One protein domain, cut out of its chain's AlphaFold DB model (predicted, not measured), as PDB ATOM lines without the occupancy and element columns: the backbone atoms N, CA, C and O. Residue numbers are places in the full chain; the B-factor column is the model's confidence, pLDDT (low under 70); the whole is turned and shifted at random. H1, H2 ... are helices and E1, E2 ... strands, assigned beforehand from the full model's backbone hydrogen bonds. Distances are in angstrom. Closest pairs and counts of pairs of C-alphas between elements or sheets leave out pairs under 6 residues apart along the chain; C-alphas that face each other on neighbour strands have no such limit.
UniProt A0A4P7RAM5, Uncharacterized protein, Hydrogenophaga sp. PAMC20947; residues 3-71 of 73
ATOM      1  N   SER A   3     128.956  85.559 147.743       94.38
ATOM      2  CA  SER A   3     129.177  84.152 148.076       94.38
ATOM      3  C   SER A   3     129.678  84.036 149.503       94.38
ATOM      4  O   SER A   3     130.675  84.664 149.866       94.38
ATOM      5  N   ILE A   4     129.023  83.165 150.264       95.81
ATOM      6  CA  ILE A   4     129.285  82.952 151.678       95.81
ATOM      7  C   ILE A   4     129.496  81.474 151.973       95.81
ATOM      8  O   ILE A   4     128.767  80.615 151.474       95.81
ATOM      9  N   HIS A   5     130.491  81.161 152.800       97.81
ATOM     10  CA  HIS A   5     130.690  79.792 153.262       97.81
ATOM     11  C   HIS A   5     129.708  79.456 154.383       97.81
ATOM     12  O   HIS A   5     129.579  80.204 155.352       97.81
ATOM     13  N   ILE A   6     129.030  78.317 154.266       97.88
ATOM     14  CA  ILE A   6     128.038  77.878 155.246       97.88
ATOM     15  C   ILE A   6     128.363  76.457 155.701       97.88
ATOM     16  O   ILE A   6     128.518  75.546 154.890       97.88
ATOM     17  N   ASP A   7     128.434  76.281 157.017       98.19
ATOM     18  CA  ASP A   7     128.316  74.984 157.687       98.19
ATOM     19  C   ASP A   7     126.952  74.932 158.387       98.19
ATOM     20  O   ASP A   7     126.729  75.624 159.387       98.19
ATOM     21  N   LEU A   8     126.004  74.167 157.838       98.06
ATOM     22  CA  LEU A   8     124.632  74.162 158.344       98.06
ATOM     23  C   LEU A   8     124.525  73.255 159.575       98.06
ATOM     24  O   LEU A   8     124.635  72.029 159.493       98.06
ATOM     25  N   ALA A   9     124.276  73.858 160.735       97.88
ATOM     26  CA  ALA A   9     124.151  73.131 161.988       97.88
ATOM     27  C   ALA A   9     122.885  72.253 162.024       97.88
ATOM     28  O   ALA A   9     121.872  72.535 161.377       97.88
ATOM     29  N   ALA A  10     122.935  71.159 162.791       95.56
ATOM     30  CA  ALA A  10     121.785  70.276 162.984       95.56
ATOM     31  C   ALA A  10     120.635  70.995 163.710       95.56
ATOM     32  O   ALA A  10     119.500  70.942 163.247       95.56
ATOM     33  N   ASP A  11     120.947  71.714 164.792       97.44
ATOM     34  CA  ASP A  11     119.979  72.512 165.546       97.44
ATOM     35  C   ASP A  11     119.628  73.817 164.791       97.44
ATOM     36  O   ASP A  11     120.530  74.637 164.556       97.44
ATOM     37  N   PRO A  12     118.347  74.033 164.418       97.00
ATOM     38  CA  PRO A  12     117.873  75.248 163.750       97.00
ATOM     39  C   PRO A  12     118.170  76.559 164.490       97.00
ATOM     40  O   PRO A  12     118.290  77.589 163.827       97.00
ATOM     41  N   GLU A  13     118.298  76.522 165.819       98.19
ATOM     42  CA  GLU A  13     118.550  77.682 166.695       98.19
ATOM     43  C   GLU A  13     120.043  77.933 166.943       98.19
ATOM     44  O   GLU A  13     120.420  78.791 167.741       98.19
ATOM     45  N   THR A  14     120.935  77.184 166.281       98.31
ATOM     46  CA  THR A  14     122.379  77.399 166.439       98.31
ATOM     47  C   THR A  14     122.740  78.823 166.023       98.31
ATOM     48  O   THR A  14     122.657  79.175 164.840       98.31
ATOM     49  N   LEU A  15     123.189  79.625 166.991       98.31
ATOM     50  CA  LEU A  15     123.655  80.985 166.748       98.31
ATOM     51  C   LEU A  15     124.820  81.000 165.740       98.31
ATOM     52  O   LEU A  15     125.637  80.071 165.735       98.31
ATOM     53  N   PRO A  16     124.940  82.051 164.906       98.12
ATOM     54  CA  PRO A  16     126.042  82.171 163.961       98.12
ATOM     55  C   PRO A  16     127.389  82.158 164.688       98.12
ATOM     56  O   PRO A  16     127.630  82.948 165.600       98.12
ATOM     57  N   SER A  17     128.290  81.285 164.252       98.12
ATOM     58  CA  SER A  17     129.677  81.240 164.713       98.12
ATOM     59  C   SER A  17     130.616  81.352 163.512       98.12
ATOM     60  O   SER A  17     130.326  80.776 162.460       98.12
ATOM     61  N   PRO A  18     131.711  82.121 163.608       97.75
ATOM     62  CA  PRO A  18     132.554  82.401 162.454       97.75
ATOM     63  C   PRO A  18     133.283  81.142 161.972       97.75
ATOM     64  O   PRO A  18     133.831  80.375 162.764       97.75
ATOM     65  N   ILE A  19     133.340  80.975 160.654       97.38
ATOM     66  CA  ILE A  19     134.262  80.074 159.955       97.38
ATOM     67  C   ILE A  19     135.035  80.880 158.907       97.38
ATOM     68  O   ILE A  19     134.823  82.083 158.738       97.38
ATOM     69  N   HIS A  20     135.957  80.238 158.191       95.25
ATOM     70  CA  HIS A  20     136.693  80.929 157.140       95.25
ATOM     71  C   HIS A  20     135.730  81.427 156.049       95.25
ATOM     72  O   HIS A  20     135.119  80.624 155.348       95.25
ATOM     73  N   LEU A  21     135.609  82.757 155.922       95.38
ATOM     74  CA  LEU A  21     134.756  83.444 154.939       95.38
ATOM     75  C   LEU A  21     133.260  83.088 155.043       95.38
ATOM     76  O   LEU A  21     132.570  82.998 154.025       95.38
ATOM     77  N   GLY A  22     132.756  82.877 156.262       96.81
ATOM     78  CA  GLY A  22     131.327  82.674 156.483       96.81
ATOM     79  C   GLY A  22     130.978  82.204 157.892       96.81
ATOM     80  O   GLY A  22     131.673  82.552 158.850       96.81
ATOM     81  N   PHE A  23     129.915  81.402 158.022       97.75
ATOM     82  CA  PHE A  23     129.375  80.993 159.324       97.75
ATOM     83  C   PHE A  23     129.051  79.499 159.425       97.75
ATOM     84  O   PHE A  23     128.589  78.876 158.470       97.75
ATOM     85  N   ARG A  24     129.201  78.948 160.633       98.31
ATOM     86  CA  ARG A  24     128.410  77.801 161.085       98.31
ATOM     87  C   ARG A  24     127.155  78.326 161.773       98.31
ATOM     88  O   ARG A  24     127.269  79.100 162.723       98.31
ATOM     89  N   ILE A  25     125.983  77.924 161.293       98.62
ATOM     90  CA  ILE A  25     124.708  78.579 161.620       98.62
ATOM     91  C   ILE A  25     123.527  77.599 161.509       98.62
ATOM     92  O   ILE A  25     123.577  76.655 160.722       98.62
ATOM     93  N   GLY A  26     122.476  77.798 162.307       98.31
ATOM     94  CA  GLY A  26     121.203  77.078 162.194       98.31
ATOM     95  C   GLY A  26     120.275  77.678 161.130       98.31
ATOM     96  O   GLY A  26     120.432  78.834 160.733       98.31
ATOM     97  N   THR A  27     119.287  76.910 160.658       98.00
ATOM     98  CA  THR A  27     118.397  77.333 159.559       98.00
ATOM     99  C   THR A  27     117.602  78.599 159.882       98.00
ATOM    100  O   THR A  27     117.502  79.468 159.022       98.00
ATOM    101  N   ARG A  28     117.119  78.781 161.121       97.94
ATOM    102  CA  ARG A  28     116.342  79.978 161.502       97.94
ATOM    103  C   ARG A  28     117.167  81.258 161.408       97.94
ATOM    104  O   ARG A  28     116.712  82.256 160.852       97.94
ATOM    105  N   HIS A  29     118.399  81.219 161.909       98.31
ATOM    106  CA  HIS A  29     119.306  82.361 161.829       98.31
ATOM    107  C   HIS A  29     119.807  82.604 160.405       98.31
ATOM    108  O   HIS A  29     119.967  83.759 160.018       98.31
ATOM    109  N   LEU A  30     120.013  81.546 159.613       98.12
ATOM    110  CA  LEU A  30     120.394  81.683 158.210       98.12
ATOM    111  C   LEU A  30     119.293  82.365 157.390       98.12
ATOM    112  O   LEU A  30     119.588  83.314 156.673       98.12
ATOM    113  N   THR A  31     118.031  81.962 157.546       98.06
ATOM    114  CA  THR A  31     116.899  82.631 156.886       98.06
ATOM    115  C   THR A  31     116.827  84.112 157.260       98.06
ATOM    116  O   THR A  31     116.709  84.964 156.381       98.06
ATOM    117  N   ALA A  32     116.950  84.445 158.550       98.12
ATOM    118  CA  ALA A  32     116.945  85.836 159.001       98.12
ATOM    119  C   ALA A  32     118.113  86.647 158.410       98.12
ATOM    120  O   ALA A  32     117.925  87.791 158.001       98.12
ATOM    121  N   TYR A  33     119.304  86.048 158.326       97.62
ATOM    122  CA  TYR A  33     120.476  86.665 157.710       97.62
ATOM    123  C   TYR A  33     120.264  86.931 156.212       97.62
ATOM    124  O   TYR A  33     120.519  88.041 155.749       97.62
ATOM    125  N   LEU A  34     119.731  85.959 155.469       97.25
ATOM    126  CA  LEU A  34     119.443  86.110 154.041       97.25
ATOM    127  C   LEU A  34     118.359  87.170 153.776       97.25
ATOM    128  O   LEU A  34     118.544  88.002 152.895       97.25
ATOM    129  N   LYS A  35     117.293  87.230 154.588       97.44
ATOM    130  CA  LYS A  35     116.279  88.304 154.515       97.44
ATOM    131  C   LYS A  35     116.869  89.683 154.833       97.44
ATOM    132  O   LYS A  35     116.508  90.682 154.216       97.44
ATOM    133  N   ALA A  36     117.815  89.760 155.770       97.19
ATOM    134  CA  ALA A  36     118.529  91.006 156.039       97.19
ATOM    135  C   ALA A  36     119.391  91.434 154.836       97.19
ATOM    136  O   ALA A  36     119.384  92.610 154.474       97.19
ATOM    137  N   MET A  37     120.081  90.493 154.182       96.50
ATOM    138  CA  MET A  37     120.842  90.746 152.950       96.50
ATOM    139  C   MET A  37     119.945  91.218 151.798       96.50
ATOM    140  O   MET A  37     120.277  92.186 151.112       96.50
ATOM    141  N   GLU A  38     118.797  90.576 151.612       96.31
ATOM    142  CA  GLU A  38     117.778  90.989 150.646       96.31
ATOM    143  C   GLU A  38     117.314  92.430 150.914       96.31
ATOM    144  O   GLU A  38     117.324  93.261 150.006       96.31
ATOM    145  N   SER A  39     117.016  92.774 152.174       97.50
ATOM    146  CA  SER A  39     116.528  94.112 152.554       97.50
ATOM    147  C   SER A  39     117.503  95.259 152.243       97.50
ATOM    148  O   SER A  39     117.081  96.409 152.117       97.50
ATOM    149  N   ILE A  40     118.798  94.958 152.095       97.19
ATOM    150  CA  ILE A  40     119.841  95.927 151.723       97.19
ATOM    151  C   ILE A  40     120.206  95.868 150.228       97.19
ATOM    152  O   ILE A  40     121.180  96.491 149.807       97.19
ATOM    153  N   GLY A  41     119.429  95.141 149.420       96.31
ATOM    154  CA  GLY A  41     119.552  95.090 147.962       96.31
ATOM    155  C   GLY A  41     120.468  93.990 147.419       96.31
ATOM    156  O   GLY A  41     120.901  94.070 146.265       96.31
ATOM    157  N   ILE A  42     120.802  92.965 148.212       96.44
ATOM    158  CA  ILE A  42     121.526  91.799 147.693       96.44
ATOM    159  C   ILE A  42     120.534  90.845 147.022       96.44
ATOM    160  O   ILE A  42     119.808  90.122 147.690       96.44
ATOM    161  N   ASN A  43     120.567  90.800 145.689       93.31
ATOM    162  CA  ASN A  43     119.622  90.001 144.891       93.31
ATOM    163  C   ASN A  43     120.018  88.523 144.722       93.31
ATOM    164  O   ASN A  43     119.185  87.689 144.396       93.31
ATOM    165  N   HIS A  44     121.306  88.193 144.873       94.56
ATOM    166  CA  HIS A  44     121.808  86.832 144.660       94.56
ATOM    167  C   HIS A  44     122.909  86.489 145.660       94.56
ATOM    168  O   HIS A  44     123.941  87.172 145.699       94.56
ATOM    169  N   VAL A  45     122.697  85.395 146.394       96.06
ATOM    170  CA  VAL A  45     123.643  84.785 147.334       96.06
ATOM    171  C   VAL A  45     123.937  83.363 146.870       96.06
ATOM    172  O   VAL A  45     123.018  82.604 146.574       96.06
ATOM    173  N   ALA A  46     125.215  83.001 146.804       95.75
ATOM    174  CA  ALA A  46     125.669  81.655 146.480       95.75
ATOM    175  C   ALA A  46     126.256  80.976 147.732       95.75
ATOM    176  O   ALA A  46     127.417  81.245 148.076       95.75
ATOM    177  N   PRO A  47     125.490  80.091 148.407       95.19
ATOM    178  CA  PRO A  47     125.989  79.286 149.512       95.19
ATOM    179  C   PRO A  47     127.134  78.380 149.062       95.19
ATOM    180  O   PRO A  47     126.993  77.593 148.125       95.19
ATOM    181  N   ASN A  48     128.264  78.457 149.753       97.06
ATOM    182  CA  ASN A  48     129.409  77.592 149.529       97.06
ATOM    183  C   ASN A  48     129.519  76.561 150.661       97.06
ATOM    184  O   ASN A  48     129.769  76.910 151.814       97.06
ATOM    185  N   LEU A  49     129.370  75.281 150.319       97.06
ATOM    186  CA  LEU A  49     129.373  74.171 151.279       97.06
ATOM    187  C   LEU A  49     130.760  73.535 151.489       97.06
ATOM    188  O   LEU A  49     130.856  72.447 152.048       97.06
ATOM    189  N   ARG A  50     131.859  74.193 151.087       96.44
ATOM    190  CA  ARG A  50     133.234  73.662 151.221       96.44
ATOM    191  C   ARG A  50     133.604  73.254 152.651       96.44
ATOM    192  O   ARG A  50     134.410  72.344 152.823       96.44
ATOM    193  N   PHE A  51     133.065  73.945 153.655       96.56
ATOM    194  CA  PHE A  51     133.332  73.682 155.076       96.56
ATOM    195  C   PHE A  51     132.161  73.014 155.801       96.56
ATOM    196  O   PHE A  51     132.190  72.904 157.029       96.56
ATOM    197  N   ASN A  52     131.142  72.580 155.060       95.06
ATOM    198  CA  ASN A  52     130.001  71.881 155.619       95.06
ATOM    199  C   ASN A  52     130.450  70.574 156.281       95.06
ATOM    200  O   ASN A  52     131.203  69.799 155.689       95.06
ATOM    201  N   ARG A  53     130.010  70.337 157.520       95.75
ATOM    202  CA  ARG A  53     130.389  69.135 158.283       95.75
ATOM    203  C   ARG A  53     129.401  67.983 158.133       95.75
ATOM    204  O   ARG A  53     129.759  66.845 158.419       95.75
ATOM    205  N   SER A  54     128.168  68.285 157.742       94.88
ATOM    206  CA  SER A  54     127.120  67.292 157.490       94.88
ATOM    207  C   SER A  54     127.277  66.679 156.093       94.88
ATOM    208  O   SER A  54     128.024  67.199 155.262       94.88
ATOM    209  N   HIS A  55     126.543  65.603 155.799       96.56
ATOM    210  CA  HIS A  55     126.425  65.131 154.419       96.56
ATOM    211  C   HIS A  55     125.841  66.242 153.535       96.56
ATOM    212  O   HIS A  55     124.913  66.961 153.927       96.56
ATOM    213  N   THR A  56     126.438  66.428 152.360       96.06
ATOM    214  CA  THR A  56     126.091  67.530 151.457       96.06
ATOM    215  C   THR A  56     124.656  67.393 150.964       96.06
ATOM    216  O   THR A  56     123.928  68.378 150.960       96.06
ATOM    217  N   GLU A  57     124.228  66.181 150.619       97.25
ATOM    218  CA  GLU A  57     122.877  65.868 150.158       97.25
ATOM    219  C   GLU A  57     121.830  66.235 151.217       97.25
ATOM    220  O   GLU A  57     120.887  66.963 150.918       97.25
ATOM    221  N   ASP A  58     122.053  65.841 152.473       96.94
ATOM    222  CA  ASP A  58     121.168  66.189 153.592       96.94
ATOM    223  C   ASP A  58     121.102  67.706 153.805       96.94
ATOM    224  O   ASP A  58     120.054  68.273 154.116       96.94
ATOM    225  N   THR A  59     122.237  68.385 153.632       97.44
ATOM    226  CA  THR A  59     122.320  69.843 153.768       97.44
ATOM    227  C   THR A  59     121.540  70.537 152.660       97.44
ATOM    228  O   THR A  59     120.750  71.432 152.945       97.44
ATOM    229  N   LEU A  60     121.712  70.098 151.411       97.50
ATOM    230  CA  LEU A  60     120.973  70.615 150.262       97.50
ATOM    231  C   LEU A  60     119.471  70.382 150.415       97.50
ATOM    232  O   LEU A  60     118.704  71.316 150.203       97.50
ATOM    233  N   GLN A  61     119.057  69.188 150.846       97.69
ATOM    234  CA  GLN A  61     117.650  68.877 151.096       97.69
ATOM    235  C   GLN A  61     117.060  69.819 152.153       97.69
ATOM    236  O   GLN A  61     116.015  70.423 151.937       97.69
ATOM    237  N   ARG A  62     117.771  70.049 153.264       97.19
ATOM    238  CA  ARG A  62     117.328  70.994 154.301       97.19
ATOM    239  C   ARG A  62     117.247  72.434 153.801       97.19
ATOM    240  O   ARG A  62     116.310  73.134 154.172       97.19
ATOM    241  N   LEU A  63     118.206  72.889 152.993       97.06
ATOM    242  CA  LEU A  63     118.153  74.221 152.384       97.06
ATOM    243  C   LEU A  63     116.943  74.347 151.446       97.06
ATOM    244  O   LEU A  63     116.234  75.349 151.510       97.06
ATOM    245  N   ALA A  64     116.685  73.326 150.628       97.06
ATOM    246  CA  ALA A  64     115.549  73.283 149.713       97.06
ATOM    247  C   ALA A  64     114.200  73.264 150.448       97.06
ATOM    248  O   ALA A  64     113.285  73.969 150.040       97.06
ATOM    249  N   ASP A  65     114.084  72.514 151.544       97.06
ATOM    250  CA  ASP A  65     112.818  72.367 152.267       97.06
ATOM    251  C   ASP A  65     112.538  73.529 153.229       97.06
ATOM    252  O   ASP A  65     111.383  73.901 153.431       97.06
ATOM    253  N   GLN A  66     113.574  74.079 153.873       96.94
ATOM    254  CA  GLN A  66     113.409  75.006 155.004       96.94
ATOM    255  C   GLN A  66     113.748  76.462 154.685       96.94
ATOM    256  O   GLN A  66     113.377  77.329 155.469       96.94
ATOM    257  N   ILE A  67     114.494  76.733 153.609       96.75
ATOM    258  CA  ILE A  67     114.974  78.091 153.297       96.75
ATOM    259  C   ILE A  67     114.510  78.538 151.918       96.75
ATOM    260  O   ILE A  67     113.985  79.635 151.786       96.75
ATOM    261  N   LEU A  68     114.672  77.705 150.889       96.12
ATOM    262  CA  LEU A  68     114.329  78.075 149.515       96.12
ATOM    263  C   LEU A  68     112.881  78.585 149.328       96.12
ATOM    264  O   LEU A  68     112.720  79.530 148.559       96.12
ATOM    265  N   PRO A  69     111.844  78.063 150.023       96.75
ATOM    266  CA  PRO A  69     110.477  78.561 149.869       96.75
ATOM    267  C   PRO A  69     110.290  80.031 150.270       96.75
ATOM    268  O   PRO A  69     109.357  80.662 149.787       96.75
ATOM    269  N   ASP A  70     111.168  80.589 151.115       95.81
ATOM    270  CA  ASP A  70     111.144  82.012 151.482       95.81
ATOM    271  C   ASP A  70     111.642  82.939 150.352       95.81
ATOM    272  O   ASP A  70     111.479  84.150 150.465       95.81
ATOM    273  N   PHE A  71     112.260  82.394 149.295       94.38
ATOM    274  CA  PHE A  71     112.923  83.142 148.214       94.38
ATOM    275  C   PHE A  71     112.524  82.642 146.812       94.38
ATOM    276  O   PHE A  71     113.296  82.766 145.861       94.38
TER     277      PHE A  71
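This is residues 3 to 71 of the 73 residues of an uncharacterized protein of Hydrogenophaga sp. PAMC20947 (UniProt A0A4P7RAM5). Look first for a small, twisted sheet of four strands with the helix H1 packed over one face of it, along the strand E1. The helix H2 only grazes the sheet near the end of E1 and reaches towards the start of H1, and the short helix H3 follows it, near H1. The 69 printed residues hold four named strands and three named helices in the order E1, E2, E3, H1, E4, H2, H3; across the mixed sheet the order is E2, E3, E1, E4. The class is mixed, helices and strands. The whole is compact and rounded, with a radius of gyration of the C-alphas of 11.1 A and spans of 31 by 26 by 20 A.

Begin in the sheet with E1, residues 3 to 8, an inner strand. Its pairing is staggered: residues 3 to 5 pair with the edge strand E4, residues 45 to 48, and residues 5 to 8 with E3, residues 22 to 25. E1 and E4 are parallel at 53 degrees; look for N 48 and O 4, 2.8 A apart. E3 and E1 are parallel at 26 degrees, with N 23 and O 5 at 2.9 A. The other edge strand, E2, residues 17 to 19, forms a hairpin with E3, antiparallel at 139 degrees, with N 24 and O 17 at 2.8 A. The sheet is strongly twisted, but only just, with C-alphas up to 4.3 A off its best plane. H1, residues 27 to 39, is on the sheet at a height of 9.4 A, with a local plane fitted to just 6 C-alphas. It lies over E1, along the strands at 1 degree on the local plane; 2 of its C-alphas fall on E4, only just too few to be over it. E3, H1 and E4 make a split strand-helix-strand unit, two parallel strands with E1 between them, and its crossover is right-handed. H2, residues 56 to 66, only grazes the sheet with its residues 56 to 63; its closest C-alpha to E1 is that of Thr 59, 6.7 A from that of Leu 8. H1 and H2 are close but not clearly touching, with the closest C-alphas, Thr 27 and Gln 66, 7.1 A apart, at a steep tilt of 65 degrees, the same way. H3, residues 68 to 71, meets H2 only through their link and is not on the sheet. Every O i to N i+4 pair is within hydrogen-bond range in H1 and H2; H3 is too short for one.

Find C-alpha 3 at (129.177, 84.152, 148.076); from there E1 runs 15.0 A to C-alpha 8. H1 runs 18.3 A from C-alpha 27 at (118.397, 77.333, 159.559), and H2 15.1 A from C-alpha 56. H3 ends at C-alpha 71, (112.923, 83.142, 148.214).

The two C-alphas farthest apart, Ile 40 and His 55, are 31.6 A apart. The printed part has no cut and no long link. Its mean pLDDT is 96.9, and no printed residue is under 70.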